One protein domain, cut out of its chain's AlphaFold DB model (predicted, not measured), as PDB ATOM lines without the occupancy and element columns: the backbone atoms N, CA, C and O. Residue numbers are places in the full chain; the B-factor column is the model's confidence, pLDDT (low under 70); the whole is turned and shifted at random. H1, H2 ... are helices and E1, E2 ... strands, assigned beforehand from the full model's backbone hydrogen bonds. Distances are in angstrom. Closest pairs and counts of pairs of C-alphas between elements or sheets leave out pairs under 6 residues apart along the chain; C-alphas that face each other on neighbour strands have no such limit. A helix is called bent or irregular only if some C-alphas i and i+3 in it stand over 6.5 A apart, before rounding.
ATOM      1  N   ALA A   2       1.161 -15.704  10.316       35.59
ATOM      2  CA  ALA A   2       0.008 -16.517  10.745       35.59
ATOM      3  C   ALA A   2      -0.074 -16.802  12.266       35.59
ATOM      4  O   ALA A   2      -1.167 -16.964  12.801       35.59
ATOM      5  N   GLU A   3       1.050 -16.818  12.992       40.06
ATOM      6  CA  GLU A   3       1.033 -17.192  14.420       40.06
ATOM      7  C   GLU A   3       0.501 -16.102  15.359       40.06
ATOM      8  O   GLU A   3      -0.139 -16.416  16.360       40.06
ATOM      9  N   LEU A   4       0.684 -14.820  15.018       41.94
ATOM     10  CA  LEU A   4       0.163 -13.711  15.825       41.94
ATOM     11  C   LEU A   4      -1.370 -13.678  15.803       41.94
ATOM     12  O   LEU A   4      -2.002 -13.347  16.802       41.94
ATOM     13  N   PHE A   5      -1.956 -14.054  14.662       40.00
ATOM     14  CA  PHE A   5      -3.397 -14.173  14.511       40.00
ATOM     15  C   PHE A   5      -3.934 -15.387  15.256       40.00
ATOM     16  O   PHE A   5      -4.922 -15.224  15.947       40.00
ATOM     17  N   ASN A   6      -3.281 -16.552  15.221       42.59
ATOM     18  CA  ASN A   6      -3.802 -17.754  15.889       42.59
ATOM     19  C   ASN A   6      -3.772 -17.695  17.428       42.59
ATOM     20  O   ASN A   6      -4.638 -18.289  18.061       42.59
ATOM     21  N   VAL A   7      -2.847 -16.946  18.046       47.50
ATOM     22  CA  VAL A   7      -2.861 -16.705  19.510       47.50
ATOM     23  C   VAL A   7      -3.965 -15.719  19.907       47.50
ATOM     24  O   VAL A   7      -4.490 -15.765  21.013       47.50
ATOM     25  N   LEU A   8      -4.347 -14.840  18.983       47.28
ATOM     26  CA  LEU A   8      -5.313 -13.766  19.173       47.28
ATOM     27  C   LEU A   8      -6.620 -14.021  18.395       47.28
ATOM     28  O   LEU A   8      -7.411 -13.096  18.240       47.28
ATOM     29  N   ALA A   9      -6.853 -15.238  17.895       43.03
ATOM     30  CA  ALA A   9      -7.957 -15.569  16.997       43.03
ATOM     31  C   ALA A   9      -9.205 -15.929  17.802       43.03
ATOM     32  O   ALA A   9      -9.412 -17.073  18.190       43.03
ATOM     33  N   GLY A  10     -10.048 -14.928  18.033       40.31
ATOM     34  CA  GLY A  10     -11.388 -15.127  18.600       40.31
ATOM     35  C   GLY A  10     -12.073 -13.851  19.093       40.31
ATOM     36  O   GLY A  10     -12.985 -13.920  19.911       40.31
ATOM     37  N   LYS A  11     -11.603 -12.674  18.665       48.59
ATOM     38  CA  LYS A  11     -11.865 -11.388  19.325       48.59
ATOM     39  C   LYS A  11     -13.118 -10.697  18.796       48.59
ATOM     40  O   LYS A  11     -13.155 -10.313  17.629       48.59
ATOM     41  N   SER A  12     -14.092 -10.422  19.670       50.84
ATOM     42  CA  SER A  12     -14.849  -9.172  19.508       50.84
ATOM     43  C   SER A  12     -13.885  -8.006  19.765       50.84
ATOM     44  O   SER A  12     -12.775  -8.215  20.256       50.84
ATOM     45  N   LYS A  13     -14.283  -6.761  19.484       58.03
ATOM     46  CA  LYS A  13     -13.477  -5.568  19.819       58.03
ATOM     47  C   LYS A  13     -13.037  -5.520  21.297       58.03
ATOM     48  O   LYS A  13     -12.110  -4.790  21.625       58.03
ATOM     49  N   ASP A  14     -13.662  -6.339  22.141       69.44
ATOM     50  CA  ASP A  14     -13.639  -6.272  23.594       69.44
ATOM     51  C   ASP A  14     -12.960  -7.484  24.248       69.44
ATOM     52  O   ASP A  14     -12.966  -7.574  25.473       69.44
ATOM     53  N   THR A  15     -12.395  -8.440  23.492       79.69
ATOM     54  CA  THR A  15     -11.733  -9.628  24.074       79.69
ATOM     55  C   THR A  15     -10.394  -9.966  23.425       79.69
ATOM     56  O   THR A  15     -10.114  -9.552  22.304       79.69
ATOM     57  N   PHE A  16      -9.540 -10.724  24.118       82.25
ATOM     58  CA  PHE A  16      -8.310 -11.307  23.581       82.25
ATOM     59  C   PHE A  16      -7.894 -12.598  24.278       82.25
ATOM     60  O   PHE A  16      -8.243 -12.790  25.431       82.25
ATOM     61  N   ALA A  17      -7.111 -13.445  23.603       85.31
ATOM     62  CA  ALA A  17      -6.625 -14.696  24.171       85.31
ATOM     63  C   ALA A  17      -5.108 -14.674  24.423       85.31
ATOM     64  O   ALA A  17      -4.349 -14.094  23.647       85.31
ATOM     65  N   ILE A  18      -4.673 -15.307  25.514       85.44
ATOM     66  CA  ILE A  18      -3.268 -15.642  25.800       85.44
ATOM     67  C   ILE A  18      -3.255 -17.080  26.316       85.44
ATOM     68  O   ILE A  18      -4.004 -17.404  27.237       85.44
ATOM     69  N   GLY A  19      -2.435 -17.957  25.729       83.06
ATOM     70  CA  GLY A  19      -2.296 -19.344  26.198       83.06
ATOM     71  C   GLY A  19      -3.619 -20.127  26.260       83.06
ATOM     72  O   GLY A  19      -3.802 -20.945  27.157       83.06
ATOM     73  N   GLY A  20      -4.566 -19.832  25.361       83.62
ATOM     74  CA  GLY A  20      -5.889 -20.470  25.322       83.62
ATOM     75  C   GLY A  20      -6.911 -19.952  26.345       83.62
ATOM     76  O   GLY A  20      -8.000 -20.517  26.438       83.62
ATOM     77  N   ILE A  21      -6.587 -18.898  27.104       86.00
ATOM     78  CA  ILE A  21      -7.505 -18.235  28.040       86.00
ATOM     79  C   ILE A  21      -7.980 -16.921  27.431       86.00
ATOM     80  O   ILE A  21      -7.155 -16.114  27.006       86.00
ATOM     81  N   ASP A  22      -9.295 -16.704  27.432       87.56
ATOM     82  CA  ASP A  22      -9.919 -15.467  26.968       87.56
ATOM     83  C   ASP A  22     -10.019 -14.419  28.083       87.56
ATOM     84  O   ASP A  22     -10.489 -14.684  29.196       87.56
ATOM     85  N   PHE A  23      -9.646 -13.195  27.736       87.62
ATOM     86  CA  PHE A  23      -9.660 -12.007  28.573       87.62
ATOM     87  C   PHE A  23     -10.496 -10.903  27.928       87.62
ATOM     88  O   PHE A  23     -10.596 -10.821  26.705       87.62
ATOM     89  N   TYR A  24     -11.058 -10.012  28.738       85.50
ATOM     90  CA  TYR A  24     -11.634  -8.755  28.278       85.50
ATOM     91  C   TYR A  24     -10.529  -7.734  27.976       85.50
ATOM     92  O   TYR A  24      -9.649  -7.485  28.802       85.50
ATOM     93  N   ALA A  25     -10.619  -7.082  26.819       80.50
ATOM     94  CA  ALA A  25      -9.837  -5.914  26.424       80.50
ATOM     95  C   ALA A  25     -10.357  -4.646  27.129       80.50
ATOM     96  O   ALA A  25     -10.677  -3.647  26.495       80.50
ATOM     97  N   ALA A  26     -10.494  -4.695  28.455       80.44
ATOM     98  CA  ALA A  26     -10.947  -3.558  29.246       80.44
ATOM     99  C   ALA A  26      -9.763  -2.630  29.566       80.44
ATOM    100  O   ALA A  26      -8.767  -3.118  30.124       80.44
ATOM    101  N   PRO A  27      -9.861  -1.319  29.267       81.50
ATOM    102  CA  PRO A  27      -8.799  -0.379  29.578       81.50
ATOM    103  C   PRO A  27      -8.547  -0.292  31.091       81.50
ATOM    104  O   PRO A  27      -9.404  -0.641  31.910       81.50
ATOM    105  N   LEU A  28      -7.355   0.156  31.472       82.88
ATOM    106  CA  LEU A  28      -7.004   0.453  32.851       82.88
ATOM    107  C   LEU A  28      -7.875   1.608  33.363       82.88
ATOM    108  O   LEU A  28      -8.100   2.602  32.670       82.88
ATOM    109  N   THR A  29      -8.343   1.492  34.600       84.81
ATOM    110  CA  THR A  29      -8.966   2.601  35.329       84.81
ATOM    111  C   THR A  29      -7.939   3.694  35.635       84.81
ATOM    112  O   THR A  29      -6.732   3.454  35.597       84.81
ATOM    113  N   ILE A  30      -8.397   4.894  36.008       82.69
ATOM    114  CA  ILE A  30      -7.509   6.005  36.408       82.69
ATOM    115  C   ILE A  30      -6.559   5.579  37.543       82.69
ATOM    116  O   ILE A  30      -5.381   5.925  37.525       82.69
ATOM    117  N   ALA A  31      -7.045   4.787  38.503       86.06
ATOM    118  CA  ALA A  31      -6.220   4.281  39.598       86.06
ATOM    119  C   ALA A  31      -5.137   3.302  39.109       86.06
ATOM    120  O   ALA A  31      -3.981   3.417  39.507       86.06
ATOM    121  N   GLU A  32      -5.493   2.376  38.213       85.44
ATOM    122  CA  GLU A  32      -4.537   1.424  37.629       85.44
ATOM    123  C   GLU A  32      -3.496   2.123  36.737       85.44
ATOM    124  O   GLU A  32      -2.351   1.684  36.670       85.44
ATOM    125  N   TRP A  33      -3.872   3.221  36.077       85.25
ATOM    126  CA  TRP A  33      -2.949   4.065  35.318       85.25
ATOM    127  C   TRP A  33      -1.910   4.740  36.212       85.25
ATOM    128  O   TRP A  33      -0.723   4.711  35.894       85.25
ATOM    129  N   SER A  34      -2.335   5.317  37.337       86.50
ATOM    130  CA  SER A  34      -1.421   5.915  38.317       86.50
ATOM    131  C   SER A  34      -0.491   4.873  38.946       86.50
ATOM    132  O   SER A  34       0.690   5.145  39.161       86.50
ATOM    133  N   GLU A  35      -1.007   3.670  39.209       88.75
ATOM    134  CA  GLU A  35      -0.201   2.537  39.668       88.75
ATOM    135  C   GLU A  35       0.872   2.188  38.630       88.75
ATOM    136  O   GLU A  35       2.046   2.157  38.976       88.75
ATOM    137  N   LEU A  36       0.503   2.030  37.352       87.25
ATOM    138  CA  LEU A  36       1.449   1.743  36.269       87.25
ATOM    139  C   LEU A  36       2.504   2.846  36.092       87.25
ATOM    140  O   LEU A  36       3.674   2.541  35.895       87.25
ATOM    141  N   ALA A  37       2.111   4.119  36.173       85.75
ATOM    142  CA  ALA A  37       3.012   5.258  35.969       85.75
ATOM    143  C   ALA A  37       4.075   5.413  37.070       85.75
ATOM    144  O   ALA A  37       5.101   6.052  36.851       85.75
ATOM    145  N   THR A  38       3.821   4.854  38.255       89.50
ATOM    146  CA  THR A  38       4.739   4.887  39.406       89.50
ATOM    147  C   THR A  38       5.432   3.543  39.638       89.50
ATOM    148  O   THR A  38       6.235   3.410  40.564       89.50
ATOM    149  N   LEU A  39       5.124   2.544  38.806       89.38
ATOM    150  CA  LEU A  39       5.599   1.182  38.953       89.38
ATOM    151  C   LEU A  39       7.052   1.051  38.468       89.38
ATOM    152  O   LEU A  39       7.362   1.471  37.355       89.38
ATOM    153  N   PRO A  40       7.934   0.408  39.247       89.31
ATOM    154  CA  PRO A  40       9.246  -0.014  38.767       89.31
ATOM    155  C   PRO A  40       9.154  -1.006  37.592       89.31
ATOM    156  O   PRO A  40       8.298  -1.895  37.589       89.31
ATOM    157  N   ASP A  41      10.066  -0.904  36.620       80.50
ATOM    158  CA  ASP A  41      10.064  -1.738  35.404       80.50
ATOM    159  C   ASP A  41      10.121  -3.250  35.697       80.50
ATOM    160  O   ASP A  41       9.490  -4.056  35.008       80.50
ATOM    161  N   ASP A  42      10.828  -3.658  36.754       84.94
ATOM    162  CA  ASP A  42      10.951  -5.056  37.184       84.94
ATOM    163  C   ASP A  42       9.636  -5.640  37.729       84.94
ATOM    164  O   ASP A  42       9.465  -6.861  37.782       84.94
ATOM    165  N   ARG A  43       8.671  -4.778  38.068       88.19
ATOM    166  CA  ARG A  43       7.347  -5.140  38.589       88.19
ATOM    167  C   ARG A  43       6.259  -5.135  37.519       88.19
ATOM    168  O   ARG A  43       5.136  -5.559  37.800       88.19
ATOM    169  N   LEU A  44       6.572  -4.728  36.286       86.75
ATOM    170  CA  LEU A  44       5.604  -4.653  35.187       86.75
ATOM    171  C   LEU A  44       4.893  -5.992  34.948       86.75
ATOM    172  O   LEU A  44       3.673  -6.035  34.807       86.75
ATOM    173  N   LEU A  45       5.631  -7.103  34.951       87.56
ATOM    174  CA  LEU A  45       5.035  -8.424  34.738       87.56
ATOM    175  C   LEU A  45       4.111  -8.854  35.888       87.56
ATOM    176  O   LEU A  45       3.088  -9.496  35.637       87.56
ATOM    177  N   ASP A  46       4.435  -8.489  37.130       90.50
ATOM    178  CA  ASP A  46       3.575  -8.757  38.290       90.50
ATOM    179  C   ASP A  46       2.266  -7.965  38.181       90.50
ATOM    180  O   ASP A  46       1.177  -8.523  38.357       90.50
ATOM    181  N   PHE A  47       2.364  -6.687  37.806       90.62
ATOM    182  CA  PHE A  47       1.212  -5.828  37.548       90.62
ATOM    183  C   PHE A  47       0.325  -6.397  36.437       90.62
ATOM    184  O   PHE A  47      -0.874  -6.593  36.643       90.62
ATOM    185  N   LEU A  48       0.909  -6.742  35.284       88.81
ATOM    186  CA  LEU A  48       0.179  -7.334  34.159       88.81
ATOM    187  C   LEU A  48      -0.524  -8.633  34.564       88.81
ATOM    188  O   LEU A  48      -1.695  -8.822  34.240       88.81
ATOM    189  N   THR A  49       0.150  -9.496  35.327       91.19
ATOM    190  CA  THR A  49      -0.436 -10.738  35.854       91.19
ATOM    191  C   THR A  49      -1.680 -10.441  36.695       91.19
ATOM    192  O   THR A  49      -2.737 -11.035  36.472       91.19
ATOM    193  N   ALA A  50      -1.594  -9.490  37.630       90.88
ATOM    194  CA  ALA A  50      -2.726  -9.096  38.466       90.88
ATOM    195  C   ALA A  50      -3.884  -8.510  37.640       90.88
ATOM    196  O   ALA A  50      -5.049  -8.832  37.884       90.88
ATOM    197  N   LYS A  51      -3.582  -7.691  36.625       90.44
ATOM    198  CA  LYS A  51      -4.612  -7.061  35.786       90.44
ATOM    199  C   LYS A  51      -5.297  -8.055  34.853       90.44
ATOM    200  O   LYS A  51      -6.500  -7.919  34.627       90.44
ATOM    201  N   LEU A  52      -4.574  -9.064  34.366       89.31
ATOM    202  CA  LEU A  52      -5.128 -10.157  33.564       89.31
ATOM    203  C   LEU A  52      -6.069 -11.043  34.384       89.31
ATOM    204  O   LEU A  52      -7.141 -11.384  33.894       89.31
ATOM    205  N   LYS A  53      -5.732 -11.352  35.647       91.12
ATOM    206  CA  LYS A  53      -6.623 -12.105  36.553       91.12
ATOM    207  C   LYS A  53      -8.009 -11.474  36.673       91.12
ATOM    208  O   LYS A  53      -9.010 -12.179  36.605       91.12
ATOM    209  N   ALA A  54      -8.063 -10.150  36.811       87.31
ATOM    210  CA  ALA A  54      -9.313  -9.400  36.924       87.31
ATOM    211  C   ALA A  54     -10.112  -9.328  35.608       87.31
ATOM    212  O   ALA A  54     -11.271  -8.924  35.613       87.31
ATOM    213  N   ARG A  55      -9.495  -9.696  34.480       87.94
ATOM    214  CA  ARG A  55     -10.058  -9.563  33.132       87.94
ATOM    215  C   ARG A  55     -10.397 -10.911  32.497       87.94
ATOM    216  O   ARG A  55     -10.719 -10.935  31.319       87.94
ATOM    217  N   ILE A  56     -10.357 -12.022  33.233       90.25
ATOM    218  CA  ILE A  56     -10.748 -13.339  32.709       90.25
ATOM    219  C   ILE A  56     -12.226 -13.321  32.302       90.25
ATOM    220  O   ILE A  56     -13.092 -12.958  33.098       90.25
ATOM    221  N   LYS A  57     -12.519 -13.743  31.068       85.81
ATOM    222  CA  LYS A  57     -13.879 -13.729  30.512       85.81
ATOM    223  C   LYS A  57     -14.798 -14.767  31.155       85.81
ATOM    224  O   LYS A  57     -15.951 -14.475  31.458       85.81
ATOM    225  N   GLU A  58     -14.272 -15.970  31.367       85.44
ATOM    226  CA  GLU A  58     -14.994 -17.114  31.935       85.44
ATOM    227  C   GLU A  58     -14.336 -17.566  33.253       85.44
ATOM    228  O   GLU A  58     -13.696 -18.619  33.291       85.44
ATOM    229  N   PRO A  59     -14.457 -16.797  34.354       79.69
ATOM    230  CA  PRO A  59     -13.763 -17.094  35.614       79.69
ATOM    231  C   PRO A  59     -14.230 -18.400  36.280       79.69
ATOM    232  O   PRO A  59     -13.509 -18.978  37.088       79.69
ATOM    233  N   THR A  60     -15.416 -18.903  35.923       79.31
ATOM    234  CA  THR A  60     -15.925 -20.212  36.368       79.31
ATOM    235  C   THR A  60     -15.271 -21.390  35.639       79.31
ATOM    236  O   THR A  60     -15.225 -22.492  36.180       79.31
ATOM    237  N   LYS A  61     -14.741 -21.169  34.429       82.56
ATOM    238  CA  LYS A  61     -14.008 -22.164  33.625       82.56
ATOM    239  C   LYS A  61     -12.497 -22.046  33.814       82.56
ATOM    240  O   LYS A  61     -11.781 -23.048  33.826       82.56
ATOM    241  N   TRP A  62     -12.015 -20.821  33.984       82.31
ATOM    242  CA  TRP A  62     -10.609 -20.488  34.145       82.31
ATOM    243  C   TRP A  62     -10.383 -19.836  35.506       82.31
ATOM    244  O   TRP A  62     -10.673 -18.658  35.691       82.31
ATOM    245  N   SER A  63      -9.836 -20.603  36.455       84.25
ATOM    246  CA  SER A  63      -9.478 -20.044  37.763       84.25
ATOM    247  C   SER A  63      -8.398 -18.957  37.609       84.25
ATOM    248  O   SER A  63      -7.372 -19.226  36.968       84.25
ATOM    249  N   PRO A  64      -8.567 -17.773  38.235       85.19
ATOM    250  CA  PRO A  64      -7.548 -16.723  38.282       85.19
ATOM    251  C   PRO A  64      -6.184 -17.195  38.794       85.19
ATOM    252  O   PRO A  64      -5.155 -16.649  38.400       85.19
ATOM    253  N   ASP A  65      -6.148 -18.239  39.622       87.62
ATOM    254  CA  ASP A  65      -4.904 -18.785  40.171       87.62
ATOM    255  C   ASP A  65      -4.011 -19.437  39.111       87.62
ATOM    256  O   ASP A  65      -2.808 -19.577  39.319       87.62
ATOM    257  N   ARG A  66      -4.568 -19.776  37.939       85.44
ATOM    258  CA  ARG A  66      -3.795 -20.275  36.794       85.44
ATOM    259  C   ARG A  66      -2.935 -19.187  36.151       85.44
ATOM    260  O   ARG A  66      -1.895 -19.498  35.576       85.44
ATOM    261  N   ILE A  67      -3.334 -17.921  36.274       89.12
ATOM    262  CA  ILE A  67      -2.604 -16.778  35.721       89.12
ATOM    263  C   ILE A  67      -1.504 -16.382  36.707       89.12
ATOM    264  O   ILE A  67      -1.660 -15.484  37.529       89.12
ATOM    265  N   THR A  68      -0.388 -17.099  36.677       90.69
ATOM    266  CA  THR A  68       0.797 -16.788  37.489       90.69
ATOM    267  C   THR A  68       1.838 -16.035  36.668       90.69
ATOM    268  O   THR A  68       1.805 -16.060  35.440       90.69
ATOM    269  N   LEU A  69       2.820 -15.423  37.335       89.19
ATOM    270  CA  LEU A  69       3.975 -14.830  36.655       89.19
ATOM    271  C   LEU A  69       4.707 -15.863  35.778       89.19
ATOM    272  O   LEU A  69       5.128 -15.552  34.666       89.19
ATOM    273  N   GLY A  70       4.845 -17.101  36.268       88.25
ATOM    274  CA  GLY A  70       5.453 -18.200  35.515       88.25
ATOM    275  C   GLY A  70       4.641 -18.559  34.271       88.25
ATOM    276  O   GLY A  70       5.204 -18.663  33.184       88.25
ATOM    277  N   TRP A  71       3.316 -18.657  34.410       90.31
ATOM    278  CA  TRP A  71       2.414 -18.872  33.280       90.31
ATOM    279  C   TRP A  71       2.506 -17.733  32.260       90.31
ATOM    280  O   TRP A  71       2.603 -17.999  31.063       90.31
ATOM    281  N   LEU A  72       2.545 -16.477  32.721       87.81
ATOM    282  CA  LEU A  72       2.654 -15.308  31.853       87.81
ATOM    283  C   LEU A  72       3.969 -15.338  31.068       87.81
ATOM    284  O   LEU A  72       3.944 -15.206  29.855       87.81
ATOM    285  N   LYS A  73       5.104 -15.602  31.724       87.38
ATOM    286  CA  LYS A  73       6.412 -15.724  31.053       87.38
ATOM    287  C   LYS A  73       6.460 -16.857  30.020       87.38
ATOM    288  O   LYS A  73       7.197 -16.753  29.049       87.38
ATOM    289  N   GLN A  74       5.700 -17.932  30.232       88.94
ATOM    290  CA  GLN A  74       5.633 -19.072  29.312       88.94
ATOM    291  C   GLN A  74       4.693 -18.832  28.123       88.94
ATOM    292  O   GLN A  74       4.962 -19.320  27.031       88.94
ATOM    293  N   ASN A  75       3.589 -18.109  28.334       86.69
ATOM    294  CA  ASN A  75       2.511 -17.967  27.348       86.69
ATOM    295  C   ASN A  75       2.465 -16.591  26.677       86.69
ATOM    296  O   ASN A  75       1.764 -16.435  25.678       86.69
ATOM    297  N   LEU A  76       3.186 -15.599  27.209       83.50
ATOM    298  CA  LEU A  76       3.320 -14.270  26.629       83.50
ATOM    299  C   LEU A  76       4.745 -14.077  26.090       83.50
ATOM    300  O   LEU A  76       5.661 -13.763  26.855       83.50
ATOM    301  N   PRO A  77       4.939 -14.226  24.772       80.25
ATOM    302  CA  PRO A  77       6.188 -13.877  24.116       80.25
ATOM    303  C   PRO A  77       6.590 -12.427  24.410       80.25
ATOM    304  O   PRO A  77       5.745 -11.530  24.436       80.25
ATOM    305  N   GLN A  78       7.888 -12.164  24.573       76.12
ATOM    306  CA  GLN A  78       8.388 -10.827  24.918       76.12
ATOM    307  C   GLN A  78       8.010  -9.759  23.873       76.12
ATOM    308  O   GLN A  78       7.710  -8.623  24.228       76.12
ATOM    309  N   ASN A  79       7.923 -10.135  22.593       75.62
ATOM    310  CA  ASN A  79       7.456  -9.263  21.510       75.62
ATOM    311  C   ASN A  79       5.951  -8.929  21.585       75.62
ATOM    312  O   ASN A  79       5.515  -7.971  20.954       75.62
ATOM    313  N   MET A  80       5.153  -9.683  22.347       75.44
ATOM    314  CA  MET A  80       3.731  -9.396  22.574       75.44
ATOM    315  C   MET A  80       3.477  -8.548  23.825       75.44
ATOM    316  O   MET A  80       2.363  -8.056  24.009       75.44
ATOM    317  N   LEU A  81       4.490  -8.328  24.667       81.00
ATOM    318  CA  LEU A  81       4.349  -7.597  25.927       81.00
ATOM    319  C   LEU A  81       3.853  -6.161  25.697       81.00
ATOM    320  O   LEU A  81       2.874  -5.745  26.315       81.00
ATOM    321  N   GLY A  82       4.429  -5.456  24.718       80.38
ATOM    322  CA  GLY A  82       3.969  -4.120  24.325       80.38
ATOM    323  C   GLY A  82       2.541  -4.106  23.762       80.38
ATOM    324  O   GLY A  82       1.790  -3.168  24.001       80.38
ATOM    325  N   THR A  83       2.119  -5.179  23.082       81.56
ATOM    326  CA  THR A  83       0.741  -5.304  22.568       81.56
ATOM    327  C   THR A  83      -0.264  -5.487  23.701       81.56
ATOM    328  O   THR A  83      -1.325  -4.867  23.684       81.56
ATOM    329  N   VAL A  84       0.062  -6.309  24.704       81.31
ATOM    330  CA  VAL A  84      -0.789  -6.490  25.891       81.31
ATOM    331  C   VAL A  84      -0.866  -5.199  26.697       81.31
ATOM    332  O   VAL A  84      -1.955  -4.801  27.099       81.31
ATOM    333  N   GLN A  85       0.259  -4.509  26.880       82.06
ATOM    334  CA  GLN A  85       0.282  -3.213  27.551       82.06
ATOM    335  C   GLN A  85      -0.588  -2.185  26.811       82.06
ATOM    336  O   GLN A  85      -1.436  -1.551  27.435       82.06
ATOM    337  N   TYR A  86      -0.469  -2.090  25.483       81.44
ATOM    338  CA  TYR A  86      -1.313  -1.219  24.661       81.44
ATOM    339  C   TYR A  86      -2.803  -1.563  24.792       81.44
ATOM    340  O   TYR A  86      -3.632  -0.677  24.997       81.44
ATOM    341  N   LEU A  87      -3.151  -2.852  24.721       81.50
ATOM    342  CA  LEU A  87      -4.522  -3.338  24.904       81.50
ATOM    343  C   LEU A  87      -5.100  -2.916  26.253       81.50
ATOM    344  O   LEU A  87      -6.237  -2.458  26.314       81.50
ATOM    345  N   LEU A  88      -4.320  -3.047  27.326       81.00
ATOM    346  CA  LEU A  88      -4.744  -2.633  28.659       81.00
ATOM    347  C   LEU A  88      -4.808  -1.110  28.785       81.00
ATOM    348  O   LEU A  88      -5.658  -0.605  29.498       81.00
ATOM    349  N   MET A  89      -3.974  -0.347  28.087       80.06
ATOM    350  CA  MET A  89      -4.021   1.118  28.141       80.06
ATOM    351  C   MET A  89      -5.196   1.700  27.346       80.06
ATOM    352  O   MET A  89      -5.822   2.660  27.791       80.06
ATOM    353  N   HIS A  90      -5.517   1.120  26.189       76.44
ATOM    354  CA  HIS A  90      -6.451   1.707  25.224       76.44
ATOM    355  C   HIS A  90      -7.757   0.926  25.047       76.44
ATOM    356  O   HIS A  90      -8.661   1.411  24.368       76.44
ATOM    357  N   GLY A  91      -7.866  -0.275  25.619       71.31
ATOM    358  CA  GLY A  91      -9.047  -1.130  25.492       71.31
ATOM    359  C   GLY A  91      -9.291  -1.654  24.075       71.31
ATOM    360  O   GLY A  91     -10.390  -2.088  23.751       71.31
TER     361      GLY A  91
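Overview. This is residues 2 to 91 of the 101 residues of an uncharacterized protein of Deinococcus radiophilus (UniProt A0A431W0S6). Two helices, H3 and H5, cross steeply one over the other in the middle, close but not clearly touching, with H2 alongside H3 toward one end and the small strand hairpin E1-E2 toward the other. H4 stands like a post at one side, leading from H3's level to the start of H5, while the short H1 sits at the far end beyond E1, and residues 54 to 68 make a wide loop from H3 round to H4. The printed part has 90 residues, with five named helices and two named strands in the order H1, E1, E2, H2, H3, H4, H5; the sheet is E1 - E2, antiparallel, and the class is mostly helix. The whole is compact, with a radius of gyration of the C-alphas of 12.5 A, and rounded, spanning 34 by 27 by 23 A, though helix contacts are few.

Arrangement. H1, residues 2 to 7, touches no helix; its closest C-alphas to E1, residues 15 to 18, are those of Val 7 and Ala 17, 6.3 A apart. E1 and E2, residues 21 to 24, form a hairpin, antiparallel at 147 degrees, with N 16 and O 23 at 2.8 A and N 23 and O 16 at 2.7 A, within hydrogen-bond range. H2, residues 30 to 38, and H3, residues 41 to 53, are close but not clearly touching, with the C-alphas of Leu 36 and Phe 47 closest at 7.7 A, at a shallow tilt of 24 degrees, opposite ways. The closest C-alphas of E2 and H3 are those of Phe 23 and Leu 52, 7.0 A apart. H3, with residues 45 to 49 alone, touches H4, residues 69 to 75, about perpendicular at 79 degrees; the C-alphas of Thr 49 and Leu 69 are closest, 6.1 A apart. H5, residues 78 to 90, is close to H3 but not clearly touching, with the C-alphas of Leu 48 and Gln 85 closest at 7.8 A, at a steep tilt of 63 degrees, the same way. E1 and H5 are near each other, while H4 and H5 are apart. Every O i to N i+4 pair is within hydrogen-bond range in H1, H2 and H4, against 7 of 9 in H3 and 7 of 9 in H5.

Along the chain. H1 begins at C-alpha 2, (0.008, -16.517, 10.745), and is 9.2 A long. E1 measures 10.5 A, E2 10.3 A, H2 12.7 A and H4 9.9 A. H3 starts at C-alpha 41, (10.064, -1.738, 35.404), and runs 19.7 A; it is irregular, C-alphas 42 and 45 being 7.2 A apart. H5 runs 19.4 A to C-alpha 90, (-6.451, 1.707, 25.224), and is only just irregular, C-alphas 79 and 82 being 6.8 A apart.

Size, cuts and confidence. The two C-alphas farthest apart are those of Ala 2 and Ala 31, at 36.1 A. The printed part has no cut. The link from H3 to H4, 15 residues, is long. The mean pLDDT of the printed part is 79.3, and residues 2 to 14 are under 70.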